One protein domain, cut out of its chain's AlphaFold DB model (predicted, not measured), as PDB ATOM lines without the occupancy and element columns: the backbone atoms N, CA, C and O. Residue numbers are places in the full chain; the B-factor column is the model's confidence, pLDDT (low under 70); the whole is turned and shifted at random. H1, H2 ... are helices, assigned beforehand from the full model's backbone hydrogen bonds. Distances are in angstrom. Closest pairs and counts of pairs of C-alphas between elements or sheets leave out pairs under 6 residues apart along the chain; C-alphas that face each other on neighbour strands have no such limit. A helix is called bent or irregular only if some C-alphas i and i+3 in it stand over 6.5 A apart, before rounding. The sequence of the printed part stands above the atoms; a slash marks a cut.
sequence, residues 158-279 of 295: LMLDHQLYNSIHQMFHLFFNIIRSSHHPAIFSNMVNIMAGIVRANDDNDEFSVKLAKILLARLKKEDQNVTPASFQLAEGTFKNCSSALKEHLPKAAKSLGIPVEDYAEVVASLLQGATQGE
ATOM      1  N   LEU A 158     -46.358  -7.329  -1.429       95.94
ATOM      2  CA  LEU A 158     -46.448  -8.550  -0.611       95.94
ATOM      3  C   LEU A 158     -46.693  -9.812  -1.457       95.94
ATOM      4  O   LEU A 158     -46.386 -10.924  -1.045       95.94
ATOM      5  N   MET A 159     -47.238  -9.674  -2.672       97.19
ATOM      6  CA  MET A 159     -47.386 -10.812  -3.582       97.19
ATOM      7  C   MET A 159     -46.033 -11.415  -3.989       97.19
ATOM      8  O   MET A 159     -46.001 -12.587  -4.356       97.19
ATOM      9  N   LEU A 160     -44.943 -10.640  -3.948       96.81
ATOM     10  CA  LEU A 160     -43.581 -11.128  -4.173       96.81
ATOM     11  C   LEU A 160     -43.107 -11.974  -2.989       96.81
ATOM     12  O   LEU A 160     -42.670 -13.100  -3.211       96.81
ATOM     13  N   ASP A 161     -43.301 -11.482  -1.761       94.12
ATOM     14  CA  ASP A 161     -42.953 -12.191  -0.520       94.12
ATOM     15  C   ASP A 161     -43.651 -13.562  -0.447       94.12
ATOM     16  O   ASP A 161     -43.052 -14.572  -0.079       94.12
ATOM     17  N   HIS A 162     -44.903 -13.617  -0.916       95.12
ATOM     18  CA  HIS A 162     -45.717 -14.837  -0.997       95.12
ATOM     19  C   HIS A 162     -45.515 -15.659  -2.282       95.12
ATOM     20  O   HIS A 162     -46.257 -16.619  -2.519       95.12
ATOM     21  N   GLN A 163     -44.556 -15.286  -3.136       95.56
ATOM     22  CA  GLN A 163     -44.202 -15.956  -4.398       95.56
ATOM     23  C   GLN A 163     -45.385 -16.138  -5.373       95.56
ATOM     24  O   GLN A 163     -45.463 -17.096  -6.149       95.56
ATOM     25  N   LEU A 164     -46.326 -15.190  -5.388       97.06
ATOM     26  CA  LEU A 164     -47.543 -15.210  -6.209       97.06
ATOM     27  C   LEU A 164     -47.307 -14.704  -7.642       97.06
ATOM     28  O   LEU A 164     -48.131 -13.988  -8.218       97.06
ATOM     29  N   TYR A 165     -46.198 -15.112  -8.259       96.81
ATOM     30  CA  TYR A 165     -45.767 -14.652  -9.582       96.81
ATOM     31  C   TYR A 165     -46.831 -14.857 -10.671       96.81
ATOM     32  O   TYR A 165     -47.036 -13.995 -11.527       96.81
ATOM     33  N   ASN A 166     -47.560 -15.977 -10.638       95.62
ATOM     34  CA  ASN A 166     -48.649 -16.234 -11.586       95.62
ATOM     35  C   ASN A 166     -49.814 -15.249 -11.419       95.62
ATOM     36  O   ASN A 166     -50.319 -14.739 -12.419       95.62
ATOM     37  N   SER A 167     -50.191 -14.930 -10.181       96.56
ATOM     38  CA  SER A 167     -51.244 -13.955  -9.891       96.56
ATOM     39  C   SER A 167     -50.831 -12.537 -10.286       96.56
ATOM     40  O   SER A 167     -51.665 -11.783 -10.784       96.56
ATOM     41  N   ILE A 168     -49.549 -12.182 -10.139       98.19
ATOM     42  CA  ILE A 168     -49.014 -10.899 -10.623       98.19
ATOM     43  C   ILE A 168     -49.104 -10.820 -12.152       98.19
ATOM     44  O   ILE A 168     -49.587  -9.823 -12.689       98.19
ATOM     45  N   HIS A 169     -48.700 -11.875 -12.871       96.88
ATOM     46  CA  HIS A 169     -48.838 -11.910 -14.331       96.88
ATOM     47  C   HIS A 169     -50.294 -11.722 -14.768       96.88
ATOM     48  O   HIS A 169     -50.574 -10.932 -15.671       96.88
ATOM     49  N   GLN A 170     -51.221 -12.428 -14.116       96.88
ATOM     50  CA  GLN A 170     -52.654 -12.297 -14.374       96.88
ATOM     51  C   GLN A 170     -53.140 -10.868 -14.119       96.88
ATOM     52  O   GLN A 170     -53.856 -10.330 -14.958       96.88
ATOM     53  N   MET A 171     -52.700 -10.226 -13.033       98.19
ATOM     54  CA  MET A 171     -53.050  -8.838 -12.714       98.19
ATOM     55  C   MET A 171     -52.570  -7.857 -13.793       98.19
ATOM     56  O   MET A 171     -53.338  -7.003 -14.233       98.19
ATOM     57  N   PHE A 172     -51.328  -7.995 -14.273       98.50
ATOM     58  CA  PHE A 172     -50.790  -7.124 -15.327       98.50
ATOM     59  C   PHE A 172     -51.603  -7.260 -16.619       98.50
ATOM     60  O   PHE A 172     -52.018  -6.261 -17.207       98.50
ATOM     61  N   HIS A 173     -51.874  -8.495 -17.048       98.00
ATOM     62  CA  HIS A 173     -52.705  -8.741 -18.226       98.00
ATOM     63  C   HIS A 173     -54.138  -8.242 -18.037       98.00
ATOM     64  O   HIS A 173     -54.695  -7.641 -18.954       98.00
ATOM     65  N   LEU A 174     -54.716  -8.431 -16.849       98.00
ATOM     66  CA  LEU A 174     -56.035  -7.921 -16.507       98.00
ATOM     67  C   LEU A 174     -56.094  -6.399 -16.684       98.00
ATOM     68  O   LEU A 174     -56.967  -5.910 -17.398       98.00
ATOM     69  N   PHE A 175     -55.145  -5.649 -16.116       98.56
ATOM     70  CA  PHE A 175     -55.100  -4.193 -16.267       98.56
ATOM     71  C   PHE A 175     -54.990  -3.761 -17.730       98.56
ATOM     72  O   PHE A 175     -55.766  -2.910 -18.170       98.56
ATOM     73  N   PHE A 176     -54.122  -4.395 -18.524       98.19
ATOM     74  CA  PHE A 176     -54.040  -4.104 -19.957       98.19
ATOM     75  C   PHE A 176     -55.328  -4.415 -20.722       98.19
ATOM     76  O   PHE A 176     -55.643  -3.699 -21.672       98.19
ATOM     77  N   ASN A 177     -56.073  -5.439 -20.309       97.12
ATOM     78  CA  ASN A 177     -57.303  -5.864 -20.970       97.12
ATOM     79  C   ASN A 177     -58.513  -4.993 -20.613       97.12
ATOM     80  O   ASN A 177     -59.405  -4.826 -21.449       97.12
ATOM     81  N   ILE A 178     -58.574  -4.434 -19.400       96.81
ATOM     82  CA  ILE A 178     -59.739  -3.668 -18.914       96.81
ATOM     83  C   ILE A 178     -59.575  -2.152 -19.031       96.81
ATOM     84  O   ILE A 178     -60.571  -1.432 -18.950       96.81
ATOM     85  N   ILE A 179     -58.349  -1.647 -19.203       96.81
ATOM     86  CA  ILE A 179     -58.110  -0.207 -19.305       96.81
ATOM     87  C   ILE A 179     -58.710   0.368 -20.600       96.81
ATOM     88  O   ILE A 179     -58.694  -0.250 -21.664       96.81
ATOM     89  N   ARG A 180     -59.286   1.563 -20.507       94.94
ATOM     90  CA  ARG A 180     -60.033   2.296 -21.536       94.94
ATOM     91  C   ARG A 180     -59.743   3.781 -21.351       94.94
ATOM     92  O   ARG A 180     -59.530   4.220 -20.224       94.94
ATOM     93  N   SER A 181     -59.786   4.557 -22.431       92.50
ATOM     94  CA  SER A 181     -59.573   6.016 -22.400       92.50
ATOM     95  C   SER A 181     -60.616   6.774 -21.570       92.50
ATOM     96  O   SER A 181     -60.369   7.894 -21.144       92.50
ATOM     97  N   SER A 182     -61.771   6.159 -21.330       93.12
ATOM     98  CA  SER A 182     -62.868   6.677 -20.517       93.12
ATOM     99  C   SER A 182     -62.670   6.515 -19.006       93.12
ATOM    100  O   SER A 182     -63.458   7.064 -18.237       93.12
ATOM    101  N   HIS A 183     -61.658   5.764 -18.555       93.75
ATOM    102  CA  HIS A 183     -61.350   5.674 -17.126       93.75
ATOM    103  C   HIS A 183     -60.876   7.012 -16.575       93.75
ATOM    104  O   HIS A 183     -60.150   7.757 -17.232       93.75
ATOM    105  N   HIS A 184     -61.224   7.286 -15.318       94.31
ATOM    106  CA  HIS A 184     -60.723   8.466 -14.626       94.31
ATOM    107  C   HIS A 184     -59.178   8.420 -14.535       94.31
ATOM    108  O   HIS A 184     -58.634   7.363 -14.199       94.31
ATOM    109  N   PRO A 185     -58.448   9.538 -14.735       96.00
ATOM    110  CA  PRO A 185     -56.975   9.555 -14.711       96.00
ATOM    111  C   PRO A 185     -56.340   8.986 -13.431       96.00
ATOM    112  O   PRO A 185     -55.240   8.428 -13.453       96.00
ATOM    113  N   ALA A 186     -57.048   9.077 -12.303       97.00
ATOM    114  CA  ALA A 186     -56.615   8.470 -11.043       97.00
ATOM    115  C   ALA A 186     -56.531   6.932 -11.115       97.00
ATOM    116  O   ALA A 186     -55.648   6.348 -10.496       97.00
ATOM    117  N   ILE A 187     -57.409   6.263 -11.876       97.00
ATOM    118  CA  ILE A 187     -57.372   4.801 -12.053       97.00
ATOM    119  C   ILE A 187     -56.107   4.408 -12.819       97.00
ATOM    120  O   ILE A 187     -55.384   3.522 -12.370       97.00
ATOM    121  N   PHE A 188     -55.792   5.123 -13.905       97.50
ATOM    122  CA  PHE A 188     -54.534   4.948 -14.637       97.50
ATOM    123  C   PHE A 188     -53.324   5.112 -13.716       97.50
ATOM    124  O   PHE A 188     -52.468   4.232 -13.660       97.50
ATOM    125  N   SER A 189     -53.282   6.209 -12.956       98.38
ATOM    126  CA  SER A 189     -52.170   6.504 -12.045       98.38
ATOM    127  C   SER A 189     -51.997   5.413 -10.986       98.38
ATOM    128  O   SER A 189     -50.880   4.986 -10.712       98.38
ATOM    129  N   ASN A 190     -53.098   4.902 -10.430       98.75
ATOM    130  CA  ASN A 190     -53.047   3.815  -9.461       98.75
ATOM    131  C   ASN A 190     -52.569   2.493 -10.079       98.75
ATOM    132  O   ASN A 190     -51.731   1.829  -9.479       98.75
ATOM    133  N   MET A 191     -53.040   2.121 -11.277       98.69
ATOM    134  CA  MET A 191     -52.545   0.922 -11.971       98.69
ATOM    135  C   MET A 191     -51.043   1.027 -12.268       98.69
ATOM    136  O   MET A 191     -50.308   0.085 -11.984       98.69
ATOM    137  N   VAL A 192     -50.575   2.185 -12.752       98.75
ATOM    138  CA  VAL A 192     -49.143   2.463 -12.958       98.75
ATOM    139  C   VAL A 192     -48.361   2.300 -11.656       98.75
ATOM    140  O   VAL A 192     -47.340   1.618 -11.644       98.75
ATOM    141  N   ASN A 193     -48.839   2.883 -10.554       98.75
ATOM    142  CA  ASN A 193     -48.170   2.801  -9.256       98.75
ATOM    143  C   ASN A 193     -48.070   1.363  -8.741       98.75
ATOM    144  O   ASN A 193     -47.020   0.987  -8.228       98.75
ATOM    145  N   ILE A 194     -49.131   0.566  -8.894       98.75
ATOM    146  CA  ILE A 194     -49.146  -0.851  -8.506       98.75
ATOM    147  C   ILE A 194     -48.135  -1.636  -9.345       98.75
ATOM    148  O   ILE A 194     -47.259  -2.304  -8.798       98.75
ATOM    149  N   MET A 195     -48.227  -1.535 -10.675       98.75
ATOM    150  CA  MET A 195     -47.377  -2.303 -11.587       98.75
ATOM    151  C   MET A 195     -45.899  -1.919 -11.442       98.75
ATOM    152  O   MET A 195     -45.041  -2.791 -11.322       98.75
ATOM    153  N   ALA A 196     -45.592  -0.620 -11.403       98.56
ATOM    154  CA  ALA A 196     -44.225  -0.138 -11.234       98.56
ATOM    155  C   ALA A 196     -43.674  -0.442  -9.832       98.56
ATOM    156  O   ALA A 196     -42.482  -0.705  -9.700       98.56
ATOM    157  N   GLY A 197     -44.525  -0.420  -8.800       98.38
ATOM    158  CA  GLY A 197     -44.175  -0.819  -7.436       98.38
ATOM    159  C   GLY A 197     -43.669  -2.253  -7.369       98.38
ATOM    160  O   GLY A 197     -42.560  -2.483  -6.899       98.38
ATOM    161  N   ILE A 198     -44.431  -3.187  -7.942       98.44
ATOM    162  CA  ILE A 198     -44.049  -4.602  -8.026       98.44
ATOM    163  C   ILE A 198     -42.738  -4.777  -8.802       98.44
ATOM    164  O   ILE A 198     -41.845  -5.477  -8.343       98.44
ATOM    165  N   VAL A 199     -42.590  -4.122  -9.960       98.25
ATOM    166  CA  VAL A 199     -41.359  -4.236 -10.761       98.25
ATOM    167  C   VAL A 199     -40.134  -3.737  -9.991       98.25
ATOM    168  O   VAL A 199     -39.090  -4.372 -10.049       98.25
ATOM    169  N   ARG A 200     -40.239  -2.605  -9.284       97.50
ATOM    170  CA  ARG A 200     -39.114  -2.045  -8.519       97.50
ATOM    171  C   ARG A 200     -38.750  -2.876  -7.294       97.50
ATOM    172  O   ARG A 200     -37.590  -2.863  -6.909       97.50
ATOM    173  N   ALA A 201     -39.734  -3.522  -6.675       97.06
ATOM    174  CA  ALA A 201     -39.521  -4.343  -5.491       97.06
ATOM    175  C   ALA A 201     -38.984  -5.746  -5.816       97.06
ATOM    176  O   ALA A 201     -38.502  -6.419  -4.918       97.06
ATOM    177  N   ASN A 202     -39.057  -6.192  -7.074       95.44
ATOM    178  CA  ASN A 202     -38.497  -7.473  -7.491       95.44
ATOM    179  C   ASN A 202     -36.986  -7.350  -7.750       95.44
ATOM    180  O   ASN A 202     -36.582  -6.957  -8.847       95.44
ATOM    181  N   ASP A 203     -36.164  -7.690  -6.761       86.19
ATOM    182  CA  ASP A 203     -34.704  -7.540  -6.810       86.19
ATOM    183  C   ASP A 203     -33.919  -8.865  -6.824       86.19
ATOM    184  O   ASP A 203     -32.731  -8.857  -7.150       86.19
ATOM    185  N   ASP A 204     -34.567 -10.001  -6.560       86.06
ATOM    186  CA  ASP A 204     -33.909 -11.304  -6.406       86.06
ATOM    187  C   ASP A 204     -34.301 -12.356  -7.464       86.06
ATOM    188  O   ASP A 204     -33.652 -13.400  -7.574       86.06
ATOM    189  N   ASN A 205     -35.320 -12.087  -8.292       94.06
ATOM    190  CA  ASN A 205     -35.829 -13.033  -9.289       94.06
ATOM    191  C   ASN A 205     -35.684 -12.525 -10.735       94.06
ATOM    192  O   ASN A 205     -36.598 -11.931 -11.320       94.06
ATOM    193  N   ASP A 206     -34.534 -12.828 -11.343       93.69
ATOM    194  CA  ASP A 206     -34.197 -12.451 -12.723       93.69
ATOM    195  C   ASP A 206     -35.137 -13.048 -13.780       93.69
ATOM    196  O   ASP A 206     -35.455 -12.398 -14.782       93.69
ATOM    197  N   GLU A 207     -35.576 -14.297 -13.602       95.38
ATOM    198  CA  GLU A 207     -36.485 -14.939 -14.554       95.38
ATOM    199  C   GLU A 207     -37.838 -14.220 -14.576       95.38
ATOM    200  O   GLU A 207     -38.386 -13.930 -15.649       95.38
ATOM    201  N   PHE A 208     -38.340 -13.871 -13.394       96.31
ATOM    202  CA  PHE A 208     -39.568 -13.114 -13.245       96.31
ATOM    203  C   PHE A 208     -39.428 -11.684 -13.786       96.31
ATOM    204  O   PHE A 208     -40.293 -11.257 -14.555       96.31
ATOM    205  N   SER A 209     -38.311 -10.989 -13.530       96.50
ATOM    206  CA  SER A 209     -38.016  -9.668 -14.122       96.50
ATOM    207  C   SER A 209     -38.069  -9.687 -15.650       96.50
ATOM    208  O   SER A 209     -38.704  -8.829 -16.270       96.50
ATOM    209  N   VAL A 210     -37.474 -10.703 -16.288       96.81
ATOM    210  CA  VAL A 210     -37.545 -10.873 -17.751       96.81
ATOM    211  C   VAL A 210     -38.991 -11.068 -18.208       96.81
ATOM    212  O   VAL A 210     -39.386 -10.540 -19.251       96.81
ATOM    213  N   LYS A 211     -39.804 -11.809 -17.452       97.06
ATOM    214  CA  LYS A 211     -41.208 -12.043 -17.797       97.06
ATOM    215  C   LYS A 211     -42.056 -10.775 -17.656       97.06
ATOM    216  O   LYS A 211     -42.824 -10.481 -18.574       97.06
ATOM    217  N   LEU A 212     -41.862  -9.981 -16.601       97.31
ATOM    218  CA  LEU A 212     -42.495  -8.664 -16.453       97.31
ATOM    219  C   LEU A 212     -42.083  -7.712 -17.583       97.31
ATOM    220  O   LEU A 212     -42.946  -7.089 -18.205       97.31
ATOM    221  N   ALA A 213     -40.790  -7.666 -17.925       96.94
ATOM    222  CA  ALA A 213     -40.297  -6.889 -19.060       96.94
ATOM    223  C   ALA A 213     -40.981  -7.308 -20.369       96.94
ATOM    224  O   ALA A 213     -41.462  -6.450 -21.106       96.94
ATOM    225  N   LYS A 214     -41.103  -8.614 -20.647       97.38
ATOM    226  CA  LYS A 214     -41.810  -9.113 -21.840       97.38
ATOM    227  C   LYS A 214     -43.265  -8.650 -21.888       97.38
ATOM    228  O   LYS A 214     -43.732  -8.257 -22.953       97.38
ATOM    229  N   ILE A 215     -43.972  -8.697 -20.758       97.25
ATOM    230  CA  ILE A 215     -45.372  -8.265 -20.673       97.25
ATOM    231  C   ILE A 215     -45.505  -6.776 -21.024       97.25
ATOM    232  O   ILE A 215     -46.371  -6.422 -21.824       97.25
ATOM    233  N   LEU A 216     -44.630  -5.918 -20.485       97.69
ATOM    234  CA  LEU A 216     -44.631  -4.483 -20.791       97.69
ATOM    235  C   LEU A 216     -44.248  -4.211 -22.251       97.69
ATOM    236  O   LEU A 216     -44.960  -3.496 -22.954       97.69
ATOM    237  N   LEU A 217     -43.159  -4.818 -22.734       96.50
ATOM    238  CA  LEU A 217     -42.673  -4.644 -24.105       96.50
ATOM    239  C   LEU A 217     -43.717  -5.063 -25.147       96.50
ATOM    240  O   LEU A 217     -43.888  -4.380 -26.153       96.50
ATOM    241  N   ALA A 218     -44.484  -6.122 -24.883       95.94
ATOM    242  CA  ALA A 218     -45.548  -6.584 -25.772       95.94
ATOM    243  C   ALA A 218     -46.712  -5.586 -25.950       95.94
ATOM    244  O   ALA A 218     -47.590  -5.848 -26.777       95.94
ATOM    245  N   ARG A 219     -46.768  -4.505 -25.156       96.69
ATOM    246  CA  ARG A 219     -47.724  -3.385 -25.262       96.69
ATOM    247  C   ARG A 219     -47.072  -2.067 -25.704       96.69
ATOM    248  O   ARG A 219     -47.757  -1.052 -25.767       96.69
ATOM    249  N   LEU A 220     -45.764  -2.062 -25.965       96.81
ATOM    250  CA  LEU A 220     -44.971  -0.870 -26.286       96.81
ATOM    251  C   LEU A 220     -44.472  -0.865 -27.733       96.81
ATOM    252  O   LEU A 220     -43.449  -0.248 -28.036       96.81
ATOM    253  N   LYS A 221     -45.179  -1.537 -28.644       95.81
ATOM    254  CA  LYS A 221     -44.911  -1.429 -30.083       95.81
ATOM    255  C   LYS A 221     -45.465  -0.105 -30.608       95.81
ATOM    256  O   LYS A 221     -46.505   0.357 -30.142       95.81
ATOM    257  N   LYS A 222     -44.831   0.485 -31.621       94.62
ATOM    258  CA  LYS A 222     -45.312   1.721 -32.270       94.62
ATOM    259  C   LYS A 222     -46.745   1.590 -32.785       94.62
ATOM    260  O   LYS A 222     -47.527   2.527 -32.670       94.62
ATOM    261  N   GLU A 223     -47.113   0.422 -33.308       93.06
ATOM    262  CA  GLU A 223     -48.484   0.153 -33.759       93.06
ATOM    263  C   GLU A 223     -49.517   0.188 -32.617       93.06
ATOM    264  O   GLU A 223     -50.639   0.660 -32.817       93.06
ATOM    265  N   ASP A 224     -49.141  -0.235 -31.403       92.31
ATOM    266  CA  ASP A 224     -50.056  -0.306 -30.256       92.31
ATOM    267  C   ASP A 224     -50.512   1.091 -29.810       92.31
ATOM    268  O   ASP A 224     -51.606   1.216 -29.255       92.31
ATOM    269  N   GLN A 225     -49.738   2.139 -30.120       91.94
ATOM    270  CA  GLN A 225     -50.113   3.536 -29.884       91.94
ATOM    271  C   GLN A 225     -51.444   3.896 -30.561       91.94
ATOM    272  O   GLN A 225     -52.205   4.700 -30.027       91.94
ATOM    273  N   ASN A 226     -51.740   3.275 -31.707       91.69
ATOM    274  CA  ASN A 226     -52.971   3.504 -32.458       91.69
ATOM    275  C   ASN A 226     -53.995   2.378 -32.253       91.69
ATOM    276  O   ASN A 226     -55.191   2.650 -32.189       91.69
ATOM    277  N   VAL A 227     -53.549   1.120 -32.131       92.56
ATOM    278  CA  VAL A 227     -54.446  -0.047 -32.018       92.56
ATOM    279  C   VAL A 227     -55.043  -0.182 -30.612       92.56
ATOM    280  O   VAL A 227     -56.232  -0.460 -30.471       92.56
ATOM    281  N   THR A 228     -54.243   0.024 -29.559       94.38
ATOM    282  CA  THR A 228     -54.691  -0.070 -28.155       94.38
ATOM    283  C   THR A 228     -54.138   1.085 -27.308       94.38
ATOM    284  O   THR A 228     -53.377   0.859 -26.365       94.38
ATOM    285  N   PRO A 229     -54.540   2.342 -27.587       96.06
ATOM    286  CA  PRO A 229     -53.913   3.534 -27.010       96.06
ATOM    287  C   PRO A 229     -53.921   3.556 -25.476       96.06
ATOM    288  O   PRO A 229     -52.923   3.923 -24.866       96.06
ATOM    289  N   ALA A 230     -55.010   3.122 -24.830       97.00
ATOM    290  CA  ALA A 230     -55.094   3.100 -23.367       97.00
ATOM    291  C   ALA A 230     -54.134   2.073 -22.736       97.00
ATOM    292  O   ALA A 230     -53.474   2.368 -21.740       97.00
ATOM    293  N   SER A 231     -54.028   0.878 -23.325       97.69
ATOM    294  CA  SER A 231     -53.107  -0.169 -22.867       97.69
ATOM    295  C   SER A 231     -51.652   0.231 -23.121       97.69
ATOM    296  O   SER A 231     -50.809   0.026 -22.248       97.69
ATOM    297  N   PHE A 232     -51.376   0.859 -24.269       98.00
ATOM    298  CA  PHE A 232     -50.074   1.444 -24.587       98.00
ATOM    299  C   PHE A 232     -49.684   2.520 -23.567       98.00
ATOM    300  O   PHE A 232     -48.606   2.447 -22.990       98.00
ATOM    301  N   GLN A 233     -50.571   3.477 -23.273       97.62
ATOM    302  CA  GLN A 233     -50.323   4.538 -22.288       97.62
ATOM    303  C   GLN A 233     -50.069   3.985 -20.882       97.62
ATOM    304  O   GLN A 233     -49.170   4.457 -20.188       97.62
ATOM    305  N   LEU A 234     -50.821   2.963 -20.463       98.50
ATOM    306  CA  LEU A 234     -50.589   2.288 -19.187       98.50
ATOM    307  C   LEU A 234     -49.207   1.615 -19.151       98.50
ATOM    308  O   LEU A 234     -48.482   1.747 -18.161       98.50
ATOM    309  N   ALA A 235     -48.826   0.920 -20.227       98.31
ATOM    310  CA  ALA A 235     -47.524   0.268 -20.330       98.31
ATOM    311  C   ALA A 235     -46.398   1.303 -20.330       98.31
ATOM    312  O   ALA A 235     -45.401   1.128 -19.636       98.31
ATOM    313  N   GLU A 236     -46.584   2.406 -21.054       98.00
ATOM    314  CA  GLU A 236     -45.607   3.480 -21.184       98.00
ATOM    315  C   GLU A 236     -45.395   4.190 -19.846       98.00
ATOM    316  O   GLU A 236     -44.258   4.365 -19.408       98.00
ATOM    317  N   GLY A 237     -46.485   4.530 -19.153       98.06
ATOM    318  CA  GLY A 237     -46.443   5.111 -17.814       98.06
ATOM    319  C   GLY A 237     -45.776   4.180 -16.804       98.06
ATOM    320  O   GLY A 237     -44.912   4.618 -16.046       98.06
ATOM    321  N   THR A 238     -46.112   2.888 -16.824       98.44
ATOM    322  CA  THR A 238     -45.473   1.880 -15.961       98.44
ATOM    323  C   THR A 238     -43.977   1.803 -16.237       98.44
ATOM    324  O   THR A 238     -43.167   1.977 -15.329       98.44
ATOM    325  N   PHE A 239     -43.608   1.632 -17.504       97.56
ATOM    326  CA  PHE A 239     -42.229   1.478 -17.941       97.56
ATOM    327  C   PHE A 239     -41.370   2.698 -17.595       97.56
ATOM    328  O   PHE A 239     -40.284   2.536 -17.044       97.56
ATOM    329  N   LYS A 240     -41.863   3.925 -17.814       97.00
ATOM    330  CA  LYS A 240     -41.162   5.157 -17.402       97.00
ATOM    331  C   LYS A 240     -40.843   5.153 -15.901       97.00
ATOM    332  O   LYS A 240     -39.737   5.523 -15.518       97.00
ATOM    333  N   ASN A 241     -41.766   4.667 -15.069       97.44
ATOM    334  CA  ASN A 241     -41.635   4.649 -13.610       97.44
ATOM    335  C   ASN A 241     -40.776   3.502 -13.042       97.44
ATOM    336  O   ASN A 241     -40.420   3.546 -11.863       97.44
ATOM    337  N   CYS A 242     -40.453   2.473 -13.830       96.31
ATOM    338  CA  CYS A 242     -39.672   1.317 -13.366       96.31
ATOM    339  C   CYS A 242     -38.543   0.890 -14.319       96.31
ATOM    340  O   CYS A 242     -37.960  -0.178 -14.148       96.31
ATOM    341  N   SER A 243     -38.222   1.699 -15.328       92.94
ATOM    342  CA  SER A 243     -37.251   1.358 -16.376       92.94
ATOM    343  C   SER A 243     -35.850   1.042 -15.849       92.94
ATOM    344  O   SER A 243     -35.192   0.151 -16.381       92.94
ATOM    345  N   SER A 244     -35.401   1.723 -14.790       92.94
ATOM    346  CA  SER A 244     -34.106   1.454 -14.154       92.94
ATOM    347  C   SER A 244     -34.018   0.037 -13.583       92.94
ATOM    348  O   SER A 244     -32.973  -0.590 -13.723       92.94
ATOM    349  N   ALA A 245     -35.110  -0.480 -13.011       94.50
ATOM    350  CA  ALA A 245     -35.179  -1.829 -12.448       94.50
ATOM    351  C   ALA A 245     -35.202  -2.925 -13.528       94.50
ATOM    352  O   ALA A 245     -34.771  -4.042 -13.278       94.50
ATOM    353  N   LEU A 246     -35.668  -2.608 -14.742       92.62
ATOM    354  CA  LEU A 246     -35.757  -3.572 -15.847       92.62
ATOM    355  C   LEU A 246     -34.567  -3.539 -16.803       92.62
ATOM    356  O   LEU A 246     -34.482  -4.402 -17.676       92.62
ATOM    357  N   LYS A 247     -33.693  -2.531 -16.697       91.81
ATOM    358  CA  LYS A 247     -32.689  -2.182 -17.712       91.81
ATOM    359  C   LYS A 247     -31.872  -3.385 -18.192       91.81
ATOM    360  O   LYS A 247     -31.749  -3.585 -19.399       91.81
ATOM    361  N   GLU A 248     -31.372  -4.193 -17.260       92.38
ATOM    362  CA  GLU A 248     -30.527  -5.357 -17.556       92.38
ATOM    363  C   GLU A 248     -31.324  -6.537 -18.150       92.38
ATOM    364  O   GLU A 248     -30.783  -7.380 -18.867       92.38
ATOM    365  N   HIS A 249     -32.641  -6.580 -17.935       93.94
ATOM    366  CA  HIS A 249     -33.525  -7.636 -18.437       93.94
ATOM    367  C   HIS A 249     -34.129  -7.314 -19.813       93.94
ATOM    368  O   HIS A 249     -34.564  -8.233 -20.519       93.94
ATOM    369  N   LEU A 250     -34.134  -6.039 -20.234       93.62
ATOM    370  CA  LEU A 250     -34.734  -5.600 -21.503       93.62
ATOM    371  C   LEU A 250     -34.148  -6.300 -22.740       93.62
ATOM    372  O   LEU A 250     -34.948  -6.757 -23.563       93.62
ATOM    373  N   PRO A 251     -32.816  -6.456 -22.909       92.44
ATOM    374  CA  PRO A 251     -32.267  -7.105 -24.101       92.44
ATOM    375  C   PRO A 251     -32.735  -8.559 -24.244       92.44
ATOM    376  O   PRO A 251     -33.115  -8.999 -25.332       92.44
ATOM    377  N   LYS A 252     -32.776  -9.304 -23.129       94.12
ATOM    378  CA  LYS A 252     -33.253 -10.694 -23.095       94.12
ATOM    379  C   LYS A 252     -34.751 -10.778 -23.394       94.12
ATOM    380  O   LYS A 252     -35.169 -11.644 -24.168       94.12
ATOM    381  N   ALA A 253     -35.548  -9.870 -22.833       95.25
ATOM    382  CA  ALA A 253     -36.983  -9.793 -23.089       95.25
ATOM    383  C   ALA A 253     -37.291  -9.468 -24.562       95.25
ATOM    384  O   ALA A 253     -38.060 -10.194 -25.196       95.25
ATOM    385  N   ALA A 254     -36.638  -8.448 -25.129       93.69
ATOM    386  CA  ALA A 254     -36.812  -8.040 -26.522       93.69
ATOM    387  C   ALA A 254     -36.424  -9.161 -27.497       93.69
ATOM    388  O   ALA A 254     -37.205  -9.503 -28.388       93.69
ATOM    389  N   LYS A 255     -35.273  -9.814 -27.271       92.44
ATOM    390  CA  LYS A 255     -34.834 -10.972 -28.064       92.44
ATOM    391  C   LYS A 255     -35.845 -12.118 -28.018       92.44
ATOM    392  O   LYS A 255     -36.098 -12.744 -29.040       92.44
ATOM    393  N   SER A 256     -36.438 -12.387 -26.853       94.31
ATOM    394  CA  SER A 256     -37.452 -13.439 -26.712       94.31
ATOM    395  C   SER A 256     -38.761 -13.124 -27.437       94.31
ATOM    396  O   SER A 256     -39.476 -14.067 -27.768       94.31
ATOM    397  N   LEU A 257     -39.109 -11.849 -27.619       94.19
ATOM    398  CA  LEU A 257     -40.309 -11.442 -28.354       94.19
ATOM    399  C   LEU A 257     -40.087 -11.421 -29.872       94.19
ATOM    400  O   LEU A 257     -41.060 -11.459 -30.615       94.19
ATOM    401  N   GLY A 258     -38.832 -11.364 -30.329       92.62
ATOM    402  CA  GLY A 258     -38.502 -11.309 -31.756       92.62
ATOM    403  C   GLY A 258     -38.922 -10.003 -32.438       92.62
ATOM    404  O   GLY A 258     -39.019  -9.969 -33.659       92.62
ATOM    405  N   ILE A 259     -39.184  -8.945 -31.663       89.94
ATOM    406  CA  ILE A 259     -39.589  -7.631 -32.176       89.94
ATOM    407  C   ILE A 259     -38.324  -6.786 -32.412       89.94
ATOM    408  O   ILE A 259     -37.526  -6.639 -31.475       89.94
ATOM    409  N   PRO A 260     -38.126  -6.231 -33.624       90.31
ATOM    410  CA  PRO A 260     -37.033  -5.305 -33.922       90.31
ATOM    411  C   PRO A 260     -37.037  -4.065 -33.016       90.31
ATOM    412  O   PRO A 260     -38.088  -3.584 -32.593       90.31
ATOM    413  N   VAL A 261     -35.857  -3.516 -32.703       89.31
ATOM    414  CA  VAL A 261     -35.730  -2.375 -31.768       89.31
ATOM    415  C   VAL A 261     -36.452  -1.134 -32.306       89.31
ATOM    416  O   VAL A 261     -37.050  -0.375 -31.549       89.31
ATOM    417  N   GLU A 262     -36.412  -0.953 -33.621       91.25
ATOM    418  CA  GLU A 262     -37.053   0.114 -34.378       91.25
ATOM    419  C   GLU A 262     -38.585   0.079 -34.336       91.25
ATOM    420  O   GLU A 262     -39.204   1.118 -34.566       91.25
ATOM    421  N   ASP A 263     -39.190  -1.061 -34.001       93.69
ATOM    422  CA  ASP A 263     -40.645  -1.221 -33.929       93.69
ATOM    423  C   ASP A 263     -41.203  -0.890 -32.541       93.69
ATOM    424  O   ASP A 263     -42.417  -0.739 -32.374       93.69
ATOM    425  N   TYR A 264     -40.339  -0.720 -31.538       95.69
ATOM    426  CA  TYR A 264     -40.747  -0.260 -30.216       95.69
ATOM    427  C   TYR A 264     -40.916   1.260 -30.144       95.69
ATOM    428  O   TYR A 264     -40.301   2.032 -30.884       95.69
ATOM    429  N   ALA A 265     -41.742   1.697 -29.197       94.69
ATOM    430  CA  ALA A 265     -41.872   3.093 -28.808       94.69
ATOM    431  C   ALA A 265     -40.522   3.695 -28.388       94.69
ATOM    432  O   ALA A 265     -39.654   3.003 -27.849       94.69
ATOM    433  N   GLU A 266     -40.378   5.010 -28.573       92.56
ATOM    434  CA  GLU A 266     -39.139   5.746 -28.293       92.56
ATOM    435  C   GLU A 266     -38.606   5.482 -26.879       92.56
ATOM    436  O   GLU A 266     -37.421   5.208 -26.711       92.56
ATOM    437  N   VAL A 267     -39.497   5.431 -25.880       91.81
ATOM    438  CA  VAL A 267     -39.134   5.166 -24.479       91.81
ATOM    439  C   VAL A 267     -38.341   3.863 -24.296       91.81
ATOM    440  O   VAL A 267     -37.427   3.803 -23.476       91.81
ATOM    441  N   VAL A 268     -38.657   2.824 -25.073       92.88
ATOM    442  CA  VAL A 268     -37.955   1.536 -25.048       92.88
ATOM    443  C   VAL A 268     -36.700   1.606 -25.909       92.88
ATOM    444  O   VAL A 268     -35.630   1.173 -25.476       92.88
ATOM    445  N   ALA A 269     -36.822   2.155 -27.122       90.06
ATOM    446  CA  ALA A 269     -35.732   2.221 -28.088       90.06
ATOM    447  C   ALA A 269     -34.510   2.962 -27.519       90.06
ATOM    448  O   ALA A 269     -33.392   2.455 -27.622       90.06
ATOM    449  N   SER A 270     -34.713   4.098 -26.842       88.69
ATOM    450  CA  SER A 270     -33.630   4.875 -26.222       88.69
ATOM    451  C   SER A 270     -32.864   4.078 -25.160       88.69
ATOM    452  O   SER A 270     -31.636   4.165 -25.082       88.69
ATOM    453  N   LEU A 271     -33.557   3.260 -24.361       88.81
ATOM    454  CA  LEU A 271     -32.926   2.448 -23.315       88.81
ATOM    455  C   LEU A 271     -32.194   1.228 -23.875       88.81
ATOM    456  O   LEU A 271     -31.073   0.946 -23.450       88.81
ATOM    457  N   LEU A 272     -32.784   0.534 -24.853       85.25
ATOM    458  CA  LEU A 272     -32.131  -0.594 -25.522       85.25
ATOM    459  C   LEU A 272     -30.871  -0.140 -26.274       85.25
ATOM    460  O   LEU A 272     -29.827  -0.785 -26.181       85.25
ATOM    461  N   GLN A 273     -30.924   1.001 -26.965       79.56
ATOM    462  CA  GLN A 273     -29.754   1.570 -27.641       79.56
ATOM    463  C   GLN A 273     -28.660   1.978 -26.641       79.56
ATOM    464  O   GLN A 273     -27.487   1.663 -26.860       79.56
ATOM    465  N   GLY A 274     -29.030   2.595 -25.513       68.62
ATOM    466  CA  GLY A 274     -28.096   2.927 -24.433       68.62
ATOM    467  C   GLY A 274     -27.406   1.701 -23.818       68.62
ATOM    468  O   GLY A 274     -26.205   1.748 -23.548       68.62
ATOM    469  N   ALA A 275     -28.122   0.581 -23.662       60.38
ATOM    470  CA  ALA A 275     -27.549  -0.677 -23.175       60.38
ATOM    471  C   ALA A 275     -26.485  -1.243 -24.138       60.38
ATOM    472  O   ALA A 275     -25.386  -1.598 -23.713       60.38
ATOM    473  N   THR A 276     -26.747  -1.219 -25.453       56.41
ATOM    474  CA  THR A 276     -25.784  -1.715 -26.461       56.41
ATOM    475  C   THR A 276     -24.510  -0.865 -26.582       56.41
ATOM    476  O   THR A 276     -23.449  -1.377 -26.949       56.41
ATOM    477  N   GLN A 277     -24.582   0.434 -26.274       52.22
ATOM    478  CA  GLN A 277     -23.419   1.330 -26.235       52.22
ATOM    479  C   GLN A 277     -22.552   1.060 -24.990       52.22
ATOM    480  O   GLN A 277     -21.324   1.045 -25.094       52.22
ATOM    481  N   GLY A 278     -23.161   0.767 -23.835       48.31
ATOM    482  CA  GLY A 278     -22.442   0.402 -22.604       48.31
ATOM    483  C   GLY A 278     -21.627  -0.890 -22.737       48.31
ATOM    484  O   GLY A 278     -20.451  -0.922 -22.369       48.31
ATOM    485  N   GLU A 279     -22.198  -1.921 -23.368       47.97
ATOM    486  CA  GLU A 279     -21.496  -3.183 -23.652       47.97
ATOM    487  C   GLU A 279     -20.343  -2.998 -24.652       47.97
ATOM    488  O   GLU A 279     -19.233  -3.490 -24.429       47.97
TER     489      GLU A 279
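This is residues 158 to 279 of the 295 residues of an uncharacterized protein of Erythranthe guttata (UniProt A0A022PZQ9). Four helices, H2, H3, H4 and H6, make an up-and-down bundle, each running against the one before it in the chain, with the short H1 near one end and the short H5 at the other, by the start of H6. H7 packs steeply on H4, and H8 lies at the side of the bundle near H6 and H7. The printed part has 122 residues, with eight named helices in the order H1 to H8 and no named strand; the class is all helix. It is compact, with a radius of gyration of the C-alphas of 13.8 A and spans of 40 by 37 by 20 A.

H1, residues 158 to 161, begins at C-alpha 158 (-46.448, -8.550, -0.611). H2 is residues 165 to 178, 20.1 A from first to last C-alpha, and H3 is residues 185 to 201, 24.1 A. H4, residues 206 to 217, measures 16.2 A, and H5 is residues 224 to 227. H6, residues 229 to 246, measures 22.5 A and begins at C-alpha 229 (-53.913, 3.534, -27.010). It is irregular, with C-alphas 241 and 244 8.2 A apart, and has a kink of 54 degrees near residue 240. H7 is residues 250 to 257, 10.6 A. H8, residues 266 to 279, measures 20.3 A and ends at C-alpha 279 (-21.496, -3.183, -23.652).

H6 is the hub, touching four helices. It touches H3 at a shallow tilt of 30 degrees, the same way; their closest C-alphas, of Val 192 and Thr 238, are 4.8 A apart. It touches H4 at a shallow tilt of 31 degrees, opposite ways, closest at the C-alphas of Leu 216 and Ala 235, 5.6 A. Residues 231 to 235 of H6 alone touch residues 175 to 177 of H2, closest at the C-alphas of Phe 176 and Ser 231, 5.0 A. H5 and H6 touch only at the corner, closest at the C-alphas of Gln 225 and Phe 232, 5.7 A. H4 and H7 touch at a steep tilt of 68 degrees, only just short of about perpendicular, with the C-alphas of Lys 214 and Ala 253 closest at 5.0 A. H7 and H8 are close but not clearly touching, closest at the C-alphas of Pro 251 and Leu 272, 6.7 A. H1 and H2 are close but not clearly touching, closest at the C-alphas of Met 159 and Ile 168, 7.2 A. In H2, H3, H4 and H7 every O i to N i+4 pair is within hydrogen-bond range, against 12 of 14 in H6 and 9 of 10 in H8; H1 and H5 are too short for such a pair.

The two C-alphas farthest apart, of Ser 182 and Glu 279, are 42.6 A apart. The printed part has no cut and no long link. Its mean pLDDT is 93.2, and residues 274 to 279 are under 70.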